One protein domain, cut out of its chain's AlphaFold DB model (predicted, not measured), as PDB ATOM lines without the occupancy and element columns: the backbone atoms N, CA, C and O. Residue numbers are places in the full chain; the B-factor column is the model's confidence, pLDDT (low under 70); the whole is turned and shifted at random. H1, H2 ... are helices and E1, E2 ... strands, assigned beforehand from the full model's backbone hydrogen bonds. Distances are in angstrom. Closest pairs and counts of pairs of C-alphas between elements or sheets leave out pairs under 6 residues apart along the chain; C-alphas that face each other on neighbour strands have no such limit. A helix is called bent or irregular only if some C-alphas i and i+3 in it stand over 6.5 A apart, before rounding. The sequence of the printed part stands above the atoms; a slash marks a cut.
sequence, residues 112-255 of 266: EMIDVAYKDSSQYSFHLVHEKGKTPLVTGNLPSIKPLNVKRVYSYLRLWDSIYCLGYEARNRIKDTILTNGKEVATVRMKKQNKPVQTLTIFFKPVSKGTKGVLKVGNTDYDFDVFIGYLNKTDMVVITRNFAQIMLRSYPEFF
ATOM      1  N   GLU A 112      13.147 -23.186  -2.102       97.69
ATOM      2  CA  GLU A 112      12.167 -23.606  -3.105       97.69
ATOM      3  C   GLU A 112      10.894 -24.113  -2.423       97.69
ATOM      4  O   GLU A 112       9.783 -23.781  -2.832       97.69
ATOM      5  N   MET A 113      11.058 -24.894  -1.350       97.88
ATOM      6  CA  MET A 113       9.941 -25.476  -0.618       97.88
ATOM      7  C   MET A 113      10.263 -25.685   0.860       97.88
ATOM      8  O   MET A 113      11.382 -26.077   1.216       97.88
ATOM      9  N   ILE A 114       9.256 -25.457   1.704       98.56
ATOM     10  CA  ILE A 114       9.211 -25.908   3.095       98.56
ATOM     11  C   ILE A 114       7.899 -26.648   3.322       98.56
ATOM     12  O   ILE A 114       6.826 -26.137   3.026       98.56
ATOM     13  N   ASP A 115       7.990 -27.826   3.908       98.50
ATOM     14  CA  ASP A 115       6.857 -28.626   4.335       98.50
ATOM     15  C   ASP A 115       6.986 -28.887   5.834       98.50
ATOM     16  O   ASP A 115       8.030 -29.345   6.303       98.50
ATOM     17  N   VAL A 116       5.940 -28.550   6.585       98.50
ATOM     18  CA  VAL A 116       5.851 -28.798   8.025       98.50
ATOM     19  C   VAL A 116       4.649 -29.694   8.265       98.50
ATOM     20  O   VAL A 116       3.504 -29.277   8.093       98.50
ATOM     21  N   ALA A 117       4.920 -30.924   8.688       98.38
ATOM     22  CA  ALA A 117       3.917 -31.931   8.980       98.38
ATOM     23  C   ALA A 117       3.867 -32.200  10.489       98.38
ATOM     24  O   ALA A 117       4.718 -32.910  11.021       98.38
ATOM     25  N   TYR A 118       2.872 -31.647  11.184       97.94
ATOM     26  CA  TYR A 118       2.591 -31.986  12.580       97.94
ATOM     27  C   TYR A 118       2.022 -33.396  12.687       97.94
ATOM     28  O   TYR A 118       1.095 -33.751  11.955       97.94
ATOM     29  N   LYS A 119       2.552 -34.185  13.627       96.56
ATOM     30  CA  LYS A 119       2.205 -35.603  13.770       96.56
ATOM     31  C   LYS A 119       0.760 -35.810  14.227       96.56
ATOM     32  O   LYS A 119       0.031 -36.577  13.609       96.56
ATOM     33  N   ASP A 120       0.364 -35.094  15.278       94.44
ATOM     34  CA  ASP A 120      -0.934 -35.260  15.947       94.44
ATOM     35  C   ASP A 120      -1.900 -34.089  15.691       94.44
ATOM     36  O   ASP A 120      -2.979 -34.014  16.276       94.44
ATOM     37  N   SER A 121      -1.514 -33.110  14.871       94.56
ATOM     38  CA  SER A 121      -2.324 -31.910  14.612       94.56
ATOM     39  C   SER A 121      -2.202 -31.468  13.161       94.56
ATOM     40  O   SER A 121      -1.750 -30.366  12.846       94.56
ATOM     41  N   SER A 122      -2.587 -32.372  12.260       95.31
ATOM     42  CA  SER A 122      -2.429 -32.213  10.815       95.31
ATOM     43  C   SER A 122      -3.139 -30.981  10.244       95.31
ATOM     44  O   SER A 122      -2.737 -30.491   9.192       95.31
ATOM     45  N   GLN A 123      -4.145 -30.428  10.928       94.75
ATOM     46  CA  GLN A 123      -4.809 -29.180  10.543       94.75
ATOM     47  C   GLN A 123      -3.887 -27.949  10.592       94.75
ATOM     48  O   GLN A 123      -4.178 -26.945   9.949       94.75
ATOM     49  N   TYR A 124      -2.780 -28.018  11.337       96.12
ATOM     50  CA  TYR A 124      -1.776 -26.953  11.403       96.12
ATOM     51  C   TYR A 124      -0.613 -27.166  10.430       96.12
ATOM     52  O   TYR A 124       0.212 -26.264  10.277       96.12
ATOM     53  N   SER A 125      -0.542 -28.329   9.780       98.00
ATOM     54  CA  SER A 125       0.481 -28.642   8.783       98.00
ATOM     55  C   SER A 125       0.318 -27.791   7.533       98.00
ATOM     56  O   SER A 125      -0.803 -27.481   7.123       98.00
ATOM     57  N   PHE A 126       1.438 -27.460   6.896       98.25
ATOM     58  CA  PHE A 126       1.442 -26.673   5.673       98.25
ATOM     59  C   PHE A 126       2.557 -27.070   4.713       98.25
ATOM     60  O   PHE A 126       3.595 -27.609   5.101       98.25
ATOM     61  N   HIS A 127       2.333 -26.714   3.456       98.31
ATOM     62  CA  HIS A 127       3.277 -26.796   2.365       98.31
ATOM     63  C   HIS A 127       3.452 -25.402   1.760       98.31
ATOM     64  O   HIS A 127       2.492 -24.775   1.318       98.31
ATOM     65  N   LEU A 128       4.680 -24.898   1.775       98.25
ATOM     66  CA  LEU A 128       5.066 -23.602   1.235       98.25
ATOM     67  C   LEU A 128       5.949 -23.830   0.015       98.25
ATOM     68  O   LEU A 128       7.001 -24.459   0.136       98.25
ATOM     69  N   VAL A 129       5.563 -23.260  -1.124       97.69
ATOM     70  CA  VAL A 129       6.372 -23.212  -2.350       97.69
ATOM     71  C   VAL A 129       6.730 -21.766  -2.666       97.69
ATOM     72  O   VAL A 129       5.879 -20.876  -2.628       97.69
ATOM     73  N   HIS A 130       8.000 -21.528  -2.981       94.94
ATOM     74  CA  HIS A 130       8.513 -20.218  -3.356       94.94
ATOM     75  C   HIS A 130       9.286 -20.319  -4.672       94.94
ATOM     76  O   HIS A 130      10.476 -20.629  -4.720       94.94
ATOM     77  N   GLU A 131       8.580 -20.041  -5.764       89.88
ATOM     78  CA  GLU A 131       9.183 -19.920  -7.085       89.88
ATOM     79  C   GLU A 131       9.703 -18.499  -7.308       89.88
ATOM     80  O   GLU A 131       9.034 -17.507  -7.007       89.88
ATOM     81  N   LYS A 132      10.905 -18.387  -7.877       84.19
ATOM     82  CA  LYS A 132      11.529 -17.091  -8.144       84.19
ATOM     83  C   LYS A 132      10.644 -16.247  -9.070       84.19
ATOM     84  O   LYS A 132      10.278 -16.687 -10.154       84.19
ATOM     85  N   GLY A 133      10.347 -15.018  -8.650       84.12
ATOM     86  CA  GLY A 133       9.527 -14.077  -9.422       84.12
ATOM     87  C   GLY A 133       8.016 -14.291  -9.303       84.12
ATOM     88  O   GLY A 133       7.263 -13.546  -9.923       84.12
ATOM     89  N   LYS A 134       7.562 -15.261  -8.498       91.31
ATOM     90  CA  LYS A 134       6.145 -15.473  -8.193       91.31
ATOM     91  C   LYS A 134       5.865 -15.212  -6.718       91.31
ATOM     92  O   LYS A 134       6.738 -15.362  -5.862       91.31
ATOM     93  N   THR A 135       4.627 -14.836  -6.416       91.94
ATOM     94  CA  THR A 135       4.158 -14.776  -5.030       91.94
ATOM     95  C   THR A 135       4.209 -16.183  -4.424       91.94
ATOM     96  O   THR A 135       3.750 -17.122  -5.078       91.94
ATOM     97  N   PRO A 136       4.749 -16.355  -3.203       95.56
ATOM     98  CA  PRO A 136       4.766 -17.649  -2.535       95.56
ATOM     99  C   PRO A 136       3.362 -18.238  -2.392       95.56
ATOM    100  O   PRO A 136       2.406 -17.515  -2.109       95.56
ATOM    101  N   LEU A 137       3.263 -19.556  -2.521       96.06
ATOM    102  CA  LEU A 137       2.042 -20.308  -2.262       96.06
ATOM    103  C   LEU A 137       2.180 -21.031  -0.924       96.06
ATOM    104  O   LEU A 137       3.196 -21.676  -0.678       96.06
ATOM    105  N   VAL A 138       1.152 -20.948  -0.080       97.31
ATOM    106  CA  VAL A 138       1.046 -21.741   1.148       97.31
ATOM    107  C   VAL A 138      -0.262 -22.516   1.098       97.31
ATOM    108  O   VAL A 138      -1.331 -21.918   1.006       97.31
ATOM    109  N   THR A 139      -0.177 -23.838   1.159       96.81
ATOM    110  CA  THR A 139      -1.326 -24.744   1.226       96.81
ATOM    111  C   THR A 139      -1.297 -25.534   2.527       96.81
ATOM    112  O   THR A 139      -0.254 -25.698   3.155       96.81
ATOM    113  N   GLY A 140      -2.461 -25.995   2.962       94.62
ATOM    114  CA  GLY A 140      -2.635 -26.807   4.159       94.62
ATOM    115  C   GLY A 140      -3.743 -27.823   3.928       94.62
ATOM    116  O   GLY A 140      -4.391 -27.816   2.882       94.62
ATOM    117  N   ASN A 141      -3.978 -28.692   4.908       89.69
ATOM    118  CA  ASN A 141      -5.011 -29.727   4.791       89.69
ATOM    119  C   ASN A 141      -6.433 -29.151   4.778       89.69
ATOM    120  O   ASN A 141      -7.335 -29.741   4.190       89.69
ATOM    121  N   LEU A 142      -6.628 -27.995   5.416       85.56
ATOM    122  CA  LEU A 142      -7.875 -27.244   5.390       85.56
ATOM    123  C   LEU A 142      -7.627 -25.917   4.662       85.56
ATOM    124  O   LEU A 142      -6.773 -25.153   5.109       85.56
ATOM    125  N   PRO A 143      -8.330 -25.617   3.558       83.44
ATOM    126  CA  PRO A 143      -8.178 -24.346   2.858       83.44
ATOM    127  C   PRO A 143      -8.504 -23.151   3.761       83.44
ATOM    128  O   PRO A 143      -9.423 -23.206   4.578       83.44
ATOM    129  N   SER A 144      -7.771 -22.048   3.591       87.44
ATOM    130  CA  SER A 144      -8.097 -20.780   4.248       87.44
ATOM    131  C   SER A 144      -8.948 -19.928   3.312       87.44
ATOM    132  O   SER A 144      -8.627 -19.799   2.133       87.44
ATOM    133  N   ILE A 145     -10.009 -19.317   3.842       88.69
ATOM    134  CA  ILE A 145     -10.832 -18.332   3.117       88.69
ATOM    135  C   ILE A 145     -10.250 -16.914   3.174       88.69
ATOM    136  O   ILE A 145     -10.688 -16.026   2.449       88.69
ATOM    137  N   LYS A 146      -9.285 -16.675   4.068       92.94
ATOM    138  CA  LYS A 146      -8.622 -15.377   4.215       92.94
ATOM    139  C   LYS A 146      -7.516 -15.242   3.160       92.94
ATOM    140  O   LYS A 146      -6.893 -16.248   2.821       92.94
ATOM    141  N   PRO A 147      -7.226 -14.025   2.666       93.31
ATOM    142  CA  PRO A 147      -6.117 -13.813   1.745       93.31
ATOM    143  C   PRO A 147      -4.772 -14.108   2.420       93.31
ATOM    144  O   PRO A 147      -4.599 -13.892   3.621       93.31
ATOM    145  N   LEU A 148      -3.807 -14.588   1.635       95.31
ATOM    146  CA  LEU A 148      -2.461 -14.876   2.120       95.31
ATOM    147  C   LEU A 148      -1.762 -13.592   2.585       95.31
ATOM    148  O   LEU A 148      -1.636 -12.622   1.834       95.31
ATOM    149  N   ASN A 149      -1.217 -13.612   3.799       96.38
ATOM    150  CA  ASN A 149      -0.354 -12.554   4.299       96.38
ATOM    151  C   ASN A 149       1.088 -12.783   3.818       96.38
ATOM    152  O   ASN A 149       1.932 -13.360   4.510       96.38
ATOM    153  N   VAL A 150       1.382 -12.292   2.615       95.00
ATOM    154  CA  VAL A 150       2.682 -12.452   1.940       95.00
ATOM    155  C   VAL A 150       3.855 -11.934   2.788       95.00
ATOM    156  O   VAL A 150       4.934 -12.529   2.789       95.00
ATOM    157  N   LYS A 151       3.657 -10.869   3.578       94.88
ATOM    158  CA  LYS A 151       4.698 -10.351   4.480       94.88
ATOM    159  C   LYS A 151       5.069 -11.363   5.563       94.88
ATOM    160  O   LYS A 151       6.255 -11.539   5.841       94.88
ATOM    161  N   ARG A 152       4.086 -12.046   6.166       95.69
ATOM    162  CA  ARG A 152       4.342 -13.100   7.168       95.69
ATOM    163  C   ARG A 152       5.091 -14.277   6.551       95.69
ATOM    164  O   ARG A 152       6.019 -14.782   7.178       95.69
ATOM    165  N   VAL A 153       4.774 -14.637   5.304       96.75
ATOM    166  CA  VAL A 153       5.511 -15.671   4.561       96.75
ATOM    167  C   VAL A 153       6.980 -15.283   4.378       96.75
ATOM    168  O   VAL A 153       7.867 -16.048   4.750       96.75
ATOM    169  N   TYR A 154       7.273 -14.076   3.886       95.81
ATOM    170  CA  TYR A 154       8.664 -13.636   3.724       95.81
ATOM    171  C   TYR A 154       9.409 -13.481   5.051       95.81
ATOM    172  O   TYR A 154      10.593 -13.816   5.126       95.81
ATOM    173  N   SER A 155       8.737 -13.012   6.103       95.62
ATOM    174  CA  SER A 155       9.310 -12.977   7.451       95.62
ATOM    175  C   SER A 155       9.695 -14.379   7.918       95.62
ATOM    176  O   SER A 155      10.817 -14.569   8.376       95.62
ATOM    177  N   TYR A 156       8.823 -15.373   7.725       97.00
ATOM    178  CA  TYR A 156       9.124 -16.772   8.029       97.00
ATOM    179  C   TYR A 156      10.321 -17.299   7.224       97.00
ATOM    180  O   TYR A 156      11.262 -17.830   7.811       97.00
ATOM    181  N   LEU A 157      10.350 -17.073   5.905       96.56
ATOM    182  CA  LEU A 157      11.458 -17.494   5.035       96.56
ATOM    183  C   LEU A 157      12.812 -16.907   5.467       96.56
ATOM    184  O   LEU A 157      13.829 -17.594   5.410       96.56
ATOM    185  N   ARG A 158      12.845 -15.654   5.939       96.06
ATOM    186  CA  ARG A 158      14.084 -15.000   6.405       96.06
ATOM    187  C   ARG A 158      14.649 -15.619   7.682       96.06
ATOM    188  O   ARG A 158      15.865 -15.607   7.869       96.06
ATOM    189  N   LEU A 159      13.801 -16.169   8.552       95.88
ATOM    190  CA  LEU A 159      14.241 -16.758   9.822       95.88
ATOM    191  C   LEU A 159      15.097 -18.020   9.618       95.88
ATOM    192  O   LEU A 159      15.956 -18.317  10.451       95.88
ATOM    193  N   TRP A 160      14.940 -18.711   8.482       96.25
ATOM    194  CA  TRP A 160      15.694 -19.920   8.134       96.25
ATOM    195  C   TRP A 160      17.197 -19.702   7.916       96.25
ATOM    196  O   TRP A 160      17.977 -20.651   8.032       96.25
ATOM    197  N   ASP A 161      17.662 -18.464   7.704       95.00
ATOM    198  CA  ASP A 161      19.108 -18.195   7.658       95.00
ATOM    199  C   ASP A 161      19.750 -18.280   9.056       95.00
ATOM    200  O   ASP A 161      20.973 -18.408   9.172       95.00
ATOM    201  N   SER A 162      18.950 -18.238  10.127       93.75
ATOM    202  CA  SER A 162      19.418 -18.125  11.513       93.75
ATOM    203  C   SER A 162      18.745 -19.097  12.487       93.75
ATOM    204  O   SER A 162      18.539 -18.755  13.646       93.75
ATOM    205  N   ILE A 163      18.473 -20.331  12.056       94.94
ATOM    206  CA  ILE A 163      18.072 -21.423  12.956       94.94
ATOM    207  C   ILE A 163      19.310 -22.118  13.518       94.94
ATOM    208  O   ILE A 163      20.129 -22.644  12.761       94.94
ATOM    209  N   TYR A 164      19.431 -22.155  14.846       94.50
ATOM    210  CA  TYR A 164      20.549 -22.793  15.544       94.50
ATOM    211  C   TYR A 164      20.072 -23.939  16.439       94.50
ATOM    212  O   TYR A 164      19.041 -23.844  17.101       94.50
ATOM    213  N   CYS A 165      20.862 -25.008  16.523       94.31
ATOM    214  CA  CYS A 165      20.764 -25.980  17.606       94.31
ATOM    215  C   CYS A 165      21.637 -25.548  18.800       94.31
ATOM    216  O   CYS A 165      22.618 -24.815  18.646       94.31
ATOM    217  N   LEU A 166      21.318 -26.025  20.004       90.44
ATOM    218  CA  LEU A 166      22.194 -25.876  21.173       90.44
ATOM    219  C   LEU A 166      23.485 -26.684  21.005       90.44
ATOM    220  O   LEU A 166      24.569 -26.232  21.385       90.44
ATOM    221  N   GLY A 167      23.368 -27.865  20.404       89.31
ATOM    222  CA  GLY A 167      24.472 -28.774  20.145       89.31
ATOM    223  C   GLY A 167      24.007 -30.053  19.460       89.31
ATOM    224  O   GLY A 167      22.810 -30.268  19.250       89.31
ATOM    225  N   TYR A 168      24.982 -30.887  19.118       88.31
ATOM    226  CA  TYR A 168      24.769 -32.225  18.582       88.31
ATOM    227  C   TYR A 168      24.872 -33.227  19.728       88.31
ATOM    228  O   TYR A 168      25.853 -33.212  20.475       88.31
ATOM    229  N   GLU A 169      23.869 -34.086  19.871       83.31
ATOM    230  CA  GLU A 169      23.894 -35.158  20.859       83.31
ATOM    231  C   GLU A 169      24.699 -36.326  20.286       83.31
ATOM    232  O   GLU A 169      24.232 -37.080  19.433       83.31
ATOM    233  N   ALA A 170      25.953 -36.432  20.721       67.00
ATOM    234  CA  ALA A 170      26.871 -37.469  20.266       67.00
ATOM    235  C   ALA A 170      26.731 -38.779  21.059       67.00
ATOM    236  O   ALA A 170      27.308 -39.792  20.662       67.00
ATOM    237  N   ARG A 171      26.025 -38.780  22.199       62.69
ATOM    238  CA  ARG A 171      25.874 -39.977  23.029       62.69
ATOM    239  C   ARG A 171      24.658 -40.761  22.553       62.69
ATOM    240  O   ARG A 171      23.519 -40.337  22.711       62.69
ATOM    241  N   ASN A 172      24.909 -41.965  22.049       56.47
ATOM    242  CA  ASN A 172      23.886 -42.854  21.496       56.47
ATOM    243  C   ASN A 172      22.831 -43.337  22.525       56.47
ATOM    244  O   ASN A 172      21.871 -43.996  22.149       56.47
ATOM    245  N   ARG A 173      22.975 -43.012  23.824       63.34
ATOM    246  CA  ARG A 173      22.188 -43.609  24.927       63.34
ATOM    247  C   ARG A 173      20.679 -43.403  24.839       63.34
ATOM    248  O   ARG A 173      19.959 -44.230  25.376       63.34
ATOM    249  N   ILE A 174      20.207 -42.320  24.227       71.25
ATOM    250  CA  ILE A 174      18.764 -42.064  24.083       71.25
ATOM    251  C   ILE A 174      18.296 -42.123  22.631       71.25
ATOM    252  O   ILE A 174      17.107 -41.953  22.380       71.25
ATOM    253  N   LYS A 175      19.204 -42.346  21.671       82.06
ATOM    254  CA  LYS A 175      18.877 -42.272  20.245       82.06
ATOM    255  C   LYS A 175      17.811 -43.303  19.890       82.06
ATOM    256  O   LYS A 175      16.746 -42.924  19.418       82.06
ATOM    257  N   ASP A 176      18.067 -44.570  20.195       82.12
ATOM    258  CA  ASP A 176      17.163 -45.669  19.844       82.12
ATOM    259  C   ASP A 176      15.816 -45.538  20.562       82.12
ATOM    260  O   ASP A 176      14.763 -45.758  19.963       82.12
ATOM    261  N   THR A 177      15.827 -45.080  21.819       86.06
ATOM    262  CA  THR A 177      14.604 -44.824  22.587       86.06
ATOM    263  C   THR A 177      13.766 -43.711  21.967       86.06
ATOM    264  O   THR A 177      12.560 -43.882  21.817       86.06
ATOM    265  N   ILE A 178      14.375 -42.585  21.580       88.69
ATOM    266  CA  ILE A 178      13.657 -41.470  20.948       88.69
ATOM    267  C   ILE A 178      13.145 -41.867  19.559       88.69
ATOM    268  O   ILE A 178      12.017 -41.534  19.220       88.69
ATOM    269  N   LEU A 179      13.932 -42.600  18.769       87.75
ATOM    270  CA  LEU A 179      13.519 -43.001  17.420       87.75
ATOM    271  C   LEU A 179      12.420 -44.070  17.417       87.75
ATOM    272  O   LEU A 179      11.608 -44.081  16.497       87.75
ATOM    273  N   THR A 180      12.389 -44.948  18.421       86.69
ATOM    274  CA  THR A 180      11.393 -46.032  18.499       86.69
ATOM    275  C   THR A 180      10.137 -45.602  19.256       86.69
ATOM    276  O   THR A 180       9.028 -45.874  18.814       86.69
ATOM    277  N   ASN A 181      10.311 -44.914  20.388       87.31
ATOM    278  CA  ASN A 181       9.244 -44.644  21.357       87.31
ATOM    279  C   ASN A 181       9.039 -43.146  21.637       87.31
ATOM    280  O   ASN A 181       8.238 -42.782  22.500       87.31
ATOM    281  N   GLY A 182       9.791 -42.261  20.980       91.12
ATOM    282  CA  GLY A 182       9.687 -40.823  21.202       91.12
ATOM    283  C   GLY A 182       8.362 -40.258  20.697       91.12
ATOM    284  O   GLY A 182       7.839 -40.656  19.657       91.12
ATOM    285  N   LYS A 183       7.835 -39.265  21.417       95.31
ATOM    286  CA  LYS A 183       6.655 -38.515  20.986       95.31
ATOM    287  C   LYS A 183       7.068 -37.480  19.938       95.31
ATOM    288  O   LYS A 183       7.623 -36.431  20.276       95.31
ATOM    289  N   GLU A 184       6.837 -37.800  18.667       96.56
ATOM    290  CA  GLU A 184       7.066 -36.881  17.547       96.56
ATOM    291  C   GLU A 184       6.116 -35.678  17.639       96.56
ATOM    292  O   GLU A 184       4.916 -35.828  17.852       96.56
ATOM    293  N   VAL A 185       6.673 -34.481  17.475       97.38
ATOM    294  CA  VAL A 185       5.933 -33.220  17.370       97.38
ATOM    295  C   VAL A 185       5.544 -32.994  15.915       97.38
ATOM    296  O   VAL A 185       4.368 -32.854  15.576       97.38
ATOM    297  N   ALA A 186       6.556 -32.942  15.052       98.31
ATOM    298  CA  ALA A 186       6.413 -32.634  13.643       98.31
ATOM    299  C   ALA A 186       7.668 -33.037  12.868       98.31
ATOM    300  O   ALA A 186       8.771 -33.089  13.419       98.31
ATOM    301  N   THR A 187       7.510 -33.209  11.562       98.56
ATOM    302  CA  THR A 187       8.613 -33.326  10.615       98.56
ATOM    303  C   THR A 187       8.650 -32.095   9.717       98.56
ATOM    304  O   THR A 187       7.644 -31.728   9.116       98.56
ATOM    305  N   VAL A 188       9.825 -31.473   9.607       98.69
ATOM    306  CA  VAL A 188      10.091 -30.377   8.673       98.69
ATOM    307  C   VAL A 188      10.943 -30.881   7.519       98.69
ATOM    308  O   VAL A 188      11.985 -31.505   7.733       98.69
ATOM    309  N   ARG A 189      10.535 -30.589   6.288       98.69
ATOM    310  CA  ARG A 189      11.299 -30.862   5.069       98.69
ATOM    311  C   ARG A 189      11.562 -29.547   4.357       98.69
ATOM    312  O   ARG A 189      10.650 -28.753   4.178       98.69
ATOM    313  N   MET A 190      12.802 -29.315   3.949       98.50
ATOM    314  CA  MET A 190      13.184 -28.110   3.220       98.50
ATOM    315  C   MET A 190      13.958 -28.480   1.964       98.50
ATOM    316  O   MET A 190      14.972 -29.185   2.023       98.50
ATOM    317  N   LYS A 191      13.515 -27.945   0.830       98.19
ATOM    318  CA  LYS A 191      14.223 -28.005  -0.442       98.19
ATOM    319  C   LYS A 191      14.800 -26.630  -0.755       98.19
ATOM    320  O   LYS A 191      14.090 -25.628  -0.782       98.19
ATOM    321  N   LYS A 192      16.105 -26.610  -1.017       96.88
ATOM    322  CA  LYS A 192      16.783 -25.475  -1.643       96.88
ATOM    323  C   LYS A 192      17.017 -25.765  -3.115       96.88
ATOM    324  O   LYS A 192      17.212 -26.930  -3.486       96.88
ATOM    325  N   GLN A 193      17.119 -24.701  -3.902       93.25
ATOM    326  CA  GLN A 193      17.514 -24.776  -5.307       93.25
ATOM    327  C   GLN A 193      18.792 -25.617  -5.460       93.25
ATOM    328  O   GLN A 193      19.789 -25.395  -4.767       93.25
ATOM    329  N   ASN A 194      18.761 -26.608  -6.355       93.31
ATOM    330  CA  ASN A 194      19.904 -27.468  -6.699       93.31
ATOM    331  C   ASN A 194      20.569 -28.207  -5.517       93.31
ATOM    332  O   ASN A 194      21.733 -28.604  -5.599       93.31
ATOM    333  N   LYS A 195      19.864 -28.402  -4.395       96.56
ATOM    334  CA  LYS A 195      20.355 -29.171  -3.237       96.56
ATOM    335  C   LYS A 195      19.392 -30.307  -2.891       96.56
ATOM    336  O   LYS A 195      18.206 -30.209  -3.200       96.56
ATOM    337  N   PRO A 196      19.855 -31.401  -2.265       96.94
ATOM    338  CA  PRO A 196      18.951 -32.432  -1.763       96.94
ATOM    339  C   PRO A 196      18.004 -31.858  -0.699       96.94
ATOM    340  O   PRO A 196      18.321 -30.862  -0.043       96.94
ATOM    341  N   VAL A 197      16.842 -32.494  -0.533       98.19
ATOM    342  CA  VAL A 197      15.900 -32.156   0.542       98.19
ATOM    343  C   VAL A 197      16.565 -32.444   1.885       98.19
ATOM    344  O   VAL A 197      17.137 -33.515   2.084       98.19
ATOM    345  N   GLN A 198      16.489 -31.484   2.801       98.12
ATOM    346  CA  GLN A 198      16.873 -31.674   4.194       98.12
ATOM    347  C   GLN A 198      15.626 -31.997   5.011       98.12
ATOM    348  O   GLN A 198      14.584 -31.379   4.801       98.12
ATOM    349  N   THR A 199      15.743 -32.919   5.962       98.50
ATOM    350  CA  THR A 199      14.625 -33.351   6.811       98.50
ATOM    351  C   THR A 199      15.012 -33.230   8.272       98.50
ATOM    352  O   THR A 199      16.100 -33.648   8.652       98.50
ATOM    353  N   LEU A 200      14.121 -32.699   9.098       98.44
ATOM    354  CA  LEU A 200      14.272 -32.628  10.542       98.44
ATOM    355  C   LEU A 200      12.995 -33.132  11.203       98.44
ATOM    356  O   LEU A 200      11.968 -32.460  11.160       98.44
ATOM    357  N   THR A 201      13.072 -34.296  11.837       98.19
ATOM    358  CA  THR A 201      11.980 -34.807  12.673       98.19
ATOM    359  C   THR A 201      12.202 -34.344  14.103       98.19
ATOM    360  O   THR A 201      13.262 -34.593  14.670       98.19
ATOM    361  N   ILE A 202      11.233 -33.637  14.676       97.62
ATOM    362  CA  ILE A 202      11.319 -33.033  16.006       97.62
ATOM    363  C   ILE A 202      10.479 -33.858  16.978       97.62
ATOM    364  O   ILE A 202       9.316 -34.144  16.713       97.62
ATOM    365  N   PHE A 203      11.059 -34.191  18.123       96.75
ATOM    366  CA  PHE A 203      10.453 -34.944  19.214       96.75
ATOM    367  C   PHE A 203      10.436 -34.102  20.487       96.75
ATOM    368  O   PHE A 203      11.349 -33.302  20.736       96.75
ATOM    369  N   PHE A 204       9.436 -34.327  21.336       95.50
ATOM    370  CA  PHE A 204       9.498 -33.834  22.704       95.50
ATOM    371  C   PHE A 204      10.678 -34.484  23.431       95.50
ATOM    372  O   PHE A 204      10.909 -35.691  23.324       95.50
ATOM    373  N   LYS A 205      11.436 -33.687  24.186       93.19
ATOM    374  CA  LYS A 205      12.517 -34.215  25.016       93.19
ATOM    375  C   LYS A 205      11.929 -34.724  26.341       93.19
ATOM    376  O   LYS A 205      11.235 -33.960  27.008       93.19
ATOM    377  N   PRO A 206      12.225 -35.958  26.779       91.56
ATOM    378  CA  PRO A 206      11.833 -36.424  28.105       91.56
ATOM    379  C   PRO A 206      12.432 -35.567  29.232       91.56
ATOM    380  O   PRO A 206      13.537 -35.011  29.105       91.56
ATOM    381  N   VAL A 207      11.713 -35.493  30.353       92.19
ATOM    382  CA  VAL A 207      12.211 -34.858  31.579       92.19
ATOM    383  C   VAL A 207      13.463 -35.570  32.095       92.19
ATOM    384  O   VAL A 207      13.649 -36.776  31.942       92.19
ATOM    385  N   SER A 208      14.365 -34.802  32.695       88.00
ATOM    386  CA  SER A 208      15.643 -35.286  33.223       88.00
ATOM    387  C   SER A 208      16.053 -34.454  34.437       88.00
ATOM    388  O   SER A 208      15.488 -33.388  34.661       88.00
ATOM    389  N   LYS A 209      17.087 -34.871  35.181       86.00
ATOM    390  CA  LYS A 209      17.580 -34.133  36.364       86.00
ATOM    391  C   LYS A 209      17.895 -32.648  36.091       86.00
ATOM    392  O   LYS A 209      17.852 -31.844  37.009       86.00
ATOM    393  N   GLY A 210      18.229 -32.289  34.848       83.62
ATOM    394  CA  GLY A 210      18.525 -30.910  34.441       83.62
ATOM    395  C   GLY A 210      17.340 -30.115  33.881       83.62
ATOM    396  O   GLY A 210      17.537 -28.984  33.447       83.62
ATOM    397  N   THR A 211      16.138 -30.694  33.832       90.19
ATOM    398  CA  THR A 211      14.946 -30.030  33.294       90.19
ATOM    399  C   THR A 211      14.473 -28.939  34.253       90.19
ATOM    400  O   THR A 211      14.274 -29.194  35.437       90.19
ATOM    401  N   LYS A 212      14.317 -27.712  33.737       90.38
ATOM    402  CA  LYS A 212      13.950 -26.524  34.531       90.38
ATOM    403  C   LYS A 212      12.458 -26.204  34.491       90.38
ATOM    404  O   LYS A 212      11.934 -25.647  35.447       90.38
ATOM    405  N   GLY A 213      11.793 -26.563  33.399       93.06
ATOM    406  CA  GLY A 213      10.358 -26.408  33.213       93.06
ATOM    407  C   GLY A 213       9.766 -27.669  32.604       93.06
ATOM    408  O   GLY A 213      10.415 -28.338  31.796       93.06
ATOM    409  N   VAL A 214       8.533 -27.987  32.992       94.88
ATOM    410  CA  VAL A 214       7.816 -29.172  32.517       94.88
ATOM    411  C   VAL A 214       6.645 -28.747  31.641       94.88
ATOM    412  O   VAL A 214       5.852 -27.886  32.016       94.88
ATOM    413  N   LEU A 215       6.538 -29.368  30.471       93.94
ATOM    414  CA  LEU A 215       5.382 -29.299  29.590       93.94
ATOM    415  C   LEU A 215       4.605 -30.609  29.706       93.94
ATOM    416  O   LEU A 215       5.148 -31.672  29.408       93.94
ATOM    417  N   LYS A 216       3.329 -30.539  30.082       94.12
ATOM    418  CA  LYS A 216       2.442 -31.706  30.049       94.12
ATOM    419  C   LYS A 216       1.803 -31.844  28.674       94.12
ATOM    420  O   LYS A 216       1.200 -30.893  28.179       94.12
ATOM    421  N   VAL A 217       1.912 -33.025  28.075       90.88
ATOM    422  CA  VAL A 217       1.222 -33.381  26.829       90.88
ATOM    423  C   VAL A 217       0.445 -34.666  27.083       90.88
ATOM    424  O   VAL A 217       1.025 -35.744  27.223       90.88
ATOM    425  N   GLY A 218      -0.878 -34.541  27.197       88.62
ATOM    426  CA  GLY A 218      -1.714 -35.607  27.745       88.62
ATOM    427  C   GLY A 218      -1.295 -35.928  29.183       88.62
ATOM    428  O   GLY A 218      -1.174 -35.029  30.010       88.62
ATOM    429  N   ASN A 219      -1.018 -37.205  29.453       90.44
ATOM    430  CA  ASN A 219      -0.596 -37.689  30.774       90.44
ATOM    431  C   ASN A 219       0.930 -37.823  30.920       90.44
ATOM    432  O   ASN A 219       1.398 -38.460  31.861       90.44
ATOM    433  N   THR A 220       1.712 -37.282  29.983       92.88
ATOM    434  CA  THR A 220       3.173 -37.410  29.988       92.88
ATOM    435  C   THR A 220       3.845 -36.050  30.104       92.88
ATOM    436  O   THR A 220       3.463 -35.086  29.438       92.88
ATOM    437  N   ASP A 221       4.881 -36.009  30.935       95.62
ATOM    438  CA  ASP A 221       5.673 -34.821  31.216       95.62
ATOM    439  C   ASP A 221       6.919 -34.789  30.319       95.62
ATOM    440  O   ASP A 221       7.671 -35.765  30.213       95.62
ATOM    441  N   TYR A 222       7.160 -33.639  29.697       95.31
ATOM    442  CA  TYR A 222       8.296 -33.374  28.819       95.31
ATOM    443  C   TYR A 222       9.049 -32.123  29.258       95.31
ATOM    444  O   TYR A 222       8.549 -31.299  30.022       95.31
ATOM    445  N   ASP A 223      10.269 -31.971  28.759       95.50
ATOM    446  CA  ASP A 223      11.037 -30.743  28.910       95.50
ATOM    447  C   ASP A 223      10.325 -29.591  28.187       95.50
ATOM    448  O   ASP A 223       9.961 -29.703  27.014       95.50
ATOM    449  N   PHE A 224      10.098 -28.486  28.892       95.56
ATOM    450  CA  PHE A 224       9.413 -27.324  28.335       95.56
ATOM    451  C   PHE A 224      10.301 -26.517  27.383       95.56
ATOM    452  O   PHE A 224       9.814 -25.988  26.382       95.56
ATOM    453  N   ASP A 225      11.595 -26.415  27.689       95.38
ATOM    454  CA  ASP A 225      12.509 -25.480  27.029       95.38
ATOM    455  C   ASP A 225      13.223 -26.089  25.823       95.38
ATOM    456  O   ASP A 225      13.785 -25.359  24.999       95.38
ATOM    457  N   VAL A 226      13.252 -27.418  25.724       94.88
ATOM    458  CA  VAL A 226      14.146 -28.128  24.812       94.88
ATOM    459  C   VAL A 226      13.451 -29.294  24.117       94.88
ATOM    460  O   VAL A 226      12.730 -30.078  24.723       94.88
ATOM    461  N   PHE A 227      13.759 -29.455  22.835       95.62
ATOM    462  CA  PHE A 227      13.320 -30.540  21.965       95.62
ATOM    463  C   PHE A 227      14.526 -31.316  21.430       95.62
ATOM    464  O   PHE A 227      15.652 -30.805  21.398       95.62
ATOM    465  N   ILE A 228      14.284 -32.545  20.974       95.44
ATOM    466  CA  ILE A 228      15.274 -33.353  20.256       95.44
ATOM    467  C   ILE A 228      14.900 -33.374  18.776       95.44
ATOM    468  O   ILE A 228      13.751 -33.620  18.433       95.44
ATOM    469  N   GLY A 229      15.857 -33.116  17.894       95.69
ATOM    470  CA  GLY A 229      15.681 -33.194  16.449       95.69
ATOM    471  C   GLY A 229      16.535 -34.296  15.835       95.69
ATOM    472  O   GLY A 229      17.708 -34.408  16.172       95.69
ATOM    473  N   TYR A 230      15.977 -35.063  14.902       95.88
ATOM    474  CA  TYR A 230      16.712 -36.011  14.069       95.88
ATOM    475  C   TYR A 230      16.894 -35.434  12.666       95.88
ATOM    476  O   TYR A 230      15.981 -35.440  11.837       95.88
ATOM    477  N   LEU A 231      18.077 -34.873  12.425       95.62
ATOM    478  CA  LEU A 231      18.431 -34.158  11.207       95.62
ATOM    479  C   LEU A 231      18.994 -35.126  10.161       95.62
ATOM    480  O   LEU A 231      19.944 -35.860  10.425       95.62
ATOM    481  N   ASN A 232      18.408 -35.099   8.964       95.19
ATOM    482  CA  ASN A 232      18.757 -35.882   7.772       95.19
ATOM    483  C   ASN A 232      18.913 -37.385   8.022       95.19
ATOM    484  O   ASN A 232      19.634 -38.062   7.297       95.19
ATOM    485  N   LYS A 233      18.232 -37.907   9.047       92.06
ATOM    486  CA  LYS A 233      18.371 -39.289   9.512       92.06
ATOM    487  C   LYS A 233      19.808 -39.684   9.896       92.06
ATOM    488  O   LYS A 233      20.159 -40.858   9.839       92.06
ATOM    489  N   THR A 234      20.635 -38.719  10.286       89.94
ATOM    490  CA  THR A 234      22.029 -38.952  10.687       89.94
ATOM    491  C   THR A 234      22.283 -38.431  12.089       89.94
ATOM    492  O   THR A 234      22.735 -39.177  12.960       89.94
ATOM    493  N   ASP A 235      21.946 -37.166  12.325       90.62
ATOM    494  CA  ASP A 235      22.385 -36.425  13.499       90.62
ATOM    495  C   ASP A 235      21.245 -36.163  14.473       90.62
ATOM    496  O   ASP A 235      20.188 -35.665  14.086       90.62
ATOM    497  N   MET A 236      21.490 -36.423  15.755       92.56
ATOM    498  CA  MET A 236      20.631 -35.930  16.825       92.56
ATOM    499  C   MET A 236      21.086 -34.531  17.236       92.56
ATOM    500  O   MET A 236      22.259 -34.302  17.538       92.56
ATOM    501  N   VAL A 237      20.157 -33.584  17.244       93.56
ATOM    502  CA  VAL A 237      20.389 -32.192  17.629       93.56
ATOM    503  C   VAL A 237      19.467 -31.795  18.766       93.56
ATOM    504  O   VAL A 237      18.333 -32.256  18.865       93.56
ATOM    505  N   VAL A 238      19.950 -30.902  19.619       94.06
ATOM    506  CA  VAL A 238      19.160 -30.326  20.705       94.06
ATOM    507  C   VAL A 238      18.659 -28.954  20.260       94.06
ATOM    508  O   VAL A 238      19.458 -28.101  19.874       94.06
ATOM    509  N   ILE A 239      17.347 -28.733  20.292       96.00
ATOM    510  CA  ILE A 239      16.695 -27.530  19.755       96.00
ATOM    511  C   ILE A 239      16.002 -26.798  20.901       96.00
ATOM    512  O   ILE A 239      15.300 -27.416  21.693       96.00
ATOM    513  N   THR A 240      16.183 -25.483  21.007       96.06
ATOM    514  CA  THR A 240      15.444 -24.694  22.002       96.06
ATOM    515  C   THR A 240      13.999 -24.495  21.574       96.06
ATOM    516  O   THR A 240      13.692 -24.428  20.383       96.06
ATOM    517  N   ARG A 241      13.111 -24.292  22.545       95.31
ATOM    518  CA  ARG A 241      11.706 -23.967  22.307       95.31
ATOM    519  C   ARG A 241      11.528 -22.778  21.369       95.31
ATOM    520  O   ARG A 241      10.698 -22.852  20.475       95.31
ATOM    521  N   ASN A 242      12.337 -21.728  21.517       95.50
ATOM    522  CA  ASN A 242      12.282 -20.561  20.634       95.50
ATOM    523  C   ASN A 242      12.522 -20.939  19.160       95.50
ATOM    524  O   ASN A 242      11.729 -20.584  18.294       95.50
ATOM    525  N   PHE A 243      13.578 -21.708  18.861       96.44
ATOM    526  CA  PHE A 243      13.828 -22.141  17.481       96.44
ATOM    527  C   PHE A 243      12.800 -23.163  16.994       96.44
ATOM    528  O   PHE A 243      12.416 -23.114  15.827       96.44
ATOM    529  N   ALA A 244      12.310 -24.042  17.873       96.44
ATOM    530  CA  ALA A 244      11.214 -24.948  17.542       96.44
ATOM    531  C   ALA A 244       9.951 -24.170  17.138       96.44
ATOM    532  O   ALA A 244       9.402 -24.444  16.082       96.44
ATOM    533  N   GLN A 245       9.540 -23.153  17.901       94.19
ATOM    534  CA  GLN A 245       8.384 -22.299  17.588       94.19
ATOM    535  C   GLN A 245       8.567 -21.492  16.300       94.19
ATOM    536  O   GLN A 245       7.611 -21.281  15.560       94.19
ATOM    537  N   ILE A 246       9.793 -21.045  16.013       93.62
ATOM    538  CA  ILE A 246      10.092 -20.384  14.743       93.62
ATOM    539  C   ILE A 246       9.871 -21.342  13.573       93.62
ATOM    540  O   ILE A 246       9.251 -20.933  12.601       93.62
ATOM    541  N   MET A 247      10.375 -22.579  13.649       96.31
ATOM    542  CA  MET A 247      10.246 -23.559  12.563       96.31
ATOM    543  C   MET A 247       8.810 -24.077  12.426       96.31
ATOM    544  O   MET A 247       8.300 -24.193  11.311       96.31
ATOM    545  N   LEU A 248       8.174 -24.361  13.561       96.75
ATOM    546  CA  LEU A 248       6.845 -24.947  13.700       96.75
ATOM    547  C   LEU A 248       5.789 -23.847  13.845       96.75
ATOM    548  O   LEU A 248       5.104 -23.758  14.866       96.75
ATOM    549  N   ARG A 249       5.682 -23.005  12.814       96.06
ATOM    550  CA  ARG A 249       4.513 -22.143  12.608       96.06
ATOM    551  C   ARG A 249       3.326 -22.992  12.172       96.06
ATOM    552  O   ARG A 249       3.500 -24.009  11.510       96.06
ATOM    553  N   SER A 250       2.122 -22.557  12.503       95.62
ATOM    554  CA  SER A 250       0.900 -23.206  12.042       95.62
ATOM    555  C   SER A 250       0.408 -22.608  10.723       95.62
ATOM    556  O   SER A 250       0.584 -21.417  10.459       95.62
ATOM    557  N   TYR A 251      -0.250 -23.424   9.899       97.12
ATOM    558  CA  TYR A 251      -0.856 -22.988   8.638       97.12
ATOM    559  C   TYR A 251      -1.718 -21.709   8.761       97.12
ATOM    560  O   TYR A 251      -1.515 -20.790   7.961       97.12
ATOM    561  N   PRO A 252      -2.629 -21.569   9.754       95.62
ATOM    562  CA  PRO A 252      -3.488 -20.386   9.854       95.62
ATOM    563  C   PRO A 252      -2.729 -19.070  10.070       95.62
ATOM    564  O   PRO A 252      -3.187 -18.027   9.601       95.62
ATOM    565  N   GLU A 253      -1.550 -19.101  10.703       94.62
ATOM    566  CA  GLU A 253      -0.751 -17.898  10.981       94.62
ATOM    567  C   GLU A 253      -0.338 -17.146   9.707       94.62
ATOM    568  O   GLU A 253      -0.068 -15.946   9.766       94.62
ATOM    569  N   PHE A 254      -0.289 -17.811   8.549       96.31
ATOM    570  CA  PHE A 254       0.039 -17.168   7.273       96.31
ATOM    571  C   PHE A 254      -1.124 -16.366   6.672       96.31
ATOM    572  O   PHE A 254      -0.921 -15.659   5.690       96.31
ATOM    573  N   PHE A 255      -2.319 -16.431   7.262       95.12
ATOM    574  CA  PHE A 255      -3.531 -15.758   6.778       95.12
ATOM    575  C   PHE A 255      -4.127 -14.784   7.802       95.12
ATOM    576  O   PHE A 255      -5.198 -14.210   7.598       95.12
TER     577      PHE A 255
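Overview. This is residues 112 to 255 of the 266 residues of the protein "DUF4340 domain-containing protein" of Filimonas sp (UniProt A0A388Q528). A long, twisted sheet of antiparallel strands curls round the short helix H3. H4 covers the sheet at its E3 end, with H1 packed on H4, while H2 crosses the opposite face of the sheet from H4, over E7. The printed part has 144 residues with four named helices and eight named strands, in the order E1 E2 E3 H1 H2 E4 E5 E6 E7 E8 H3 H4. The sheet is branched at E7, and the class is mixed, helices and strands. The whole is compact, with a radius of gyration of the C-alphas of 16.0 A and spans of 49 by 34 by 24 A.

Along the chain. E1 is residues 112 to 118, 20.2 A long, beginning at C-alpha 112 (12.167, -23.606, -3.105). E2 is residues 126 to 129 and E3 residues 137 to 140. H1, residues 150 to 162, is 20.1 A long. H2, residues 172 to 181, is irregular: C-alphas 173 and 176 are 7.4 A apart. E4 is residues 184 to 192, 24.3 A, and E5 residues 198 to 206, 24.9 A. E6 is residues 214 to 217. E7, residues 220 to 231, bends by 93 degrees at residue 225, at C-alpha (12.509, -25.480, 27.029). E8 is residues 235 to 240, H3 residues 241 to 247 and H4 residues 251 to 255, ending at C-alpha 255 (-3.531, -15.758, 6.778).

Arrangement. E1, E2 and E3 form a meander, each strand the antiparallel neighbour of the one before, with N 114 and O 128 at 2.9 A and N 127 and O 139 at 2.8 A. E4 is on the other side of E1 from E2, with N 115 and O 189 at 2.8 A. E4 and E5 form a hairpin, with N 188 and O 200 at 2.8 A. E5 and E7 are antiparallel, with N 203 and O 228 at 2.8 A. On the other side of E7 are E6, with N 215 and O 222 at 2.8 A, and E8, with N 229 and O 237 at 2.8 A; E6, E7 and E8 form a second meander. H3 is on the sheet, its closest C-alphas to E7 being those of Arg 241 and Asp 225, 5.0 A apart. H4 is on it at a height of 8.8 A, only just over E3 with 3 of its C-alphas. H1 only grazes the sheet; it touches H4 with residues 150 to 153, the closest C-alphas being those of Arg 152 and Phe 254, 5.9 A apart. H1 only just touches H3, with 3 pairs of C-alphas within 8 A, the closest those of Leu 159 and Ile 246 at 7.4 A. H2, at a height of 8.6 A, runs across the strands at 74 degrees to E7 on the local plane. Every O i to N i+4 pair is within hydrogen-bond range in H3, against 6 of 9 in H1, 4 of 6 in H2 and 0 of 1 in H4, where 2 of 2 O i to N i+3 pairs are.

Size, cuts and confidence. The two C-alphas farthest apart, those of Gly 133 and Lys 209, are 50.6 A apart. The printed part has no cut and no long link. The mean pLDDT of the printed part is 93.0, and residues 170 to 173 are under 70.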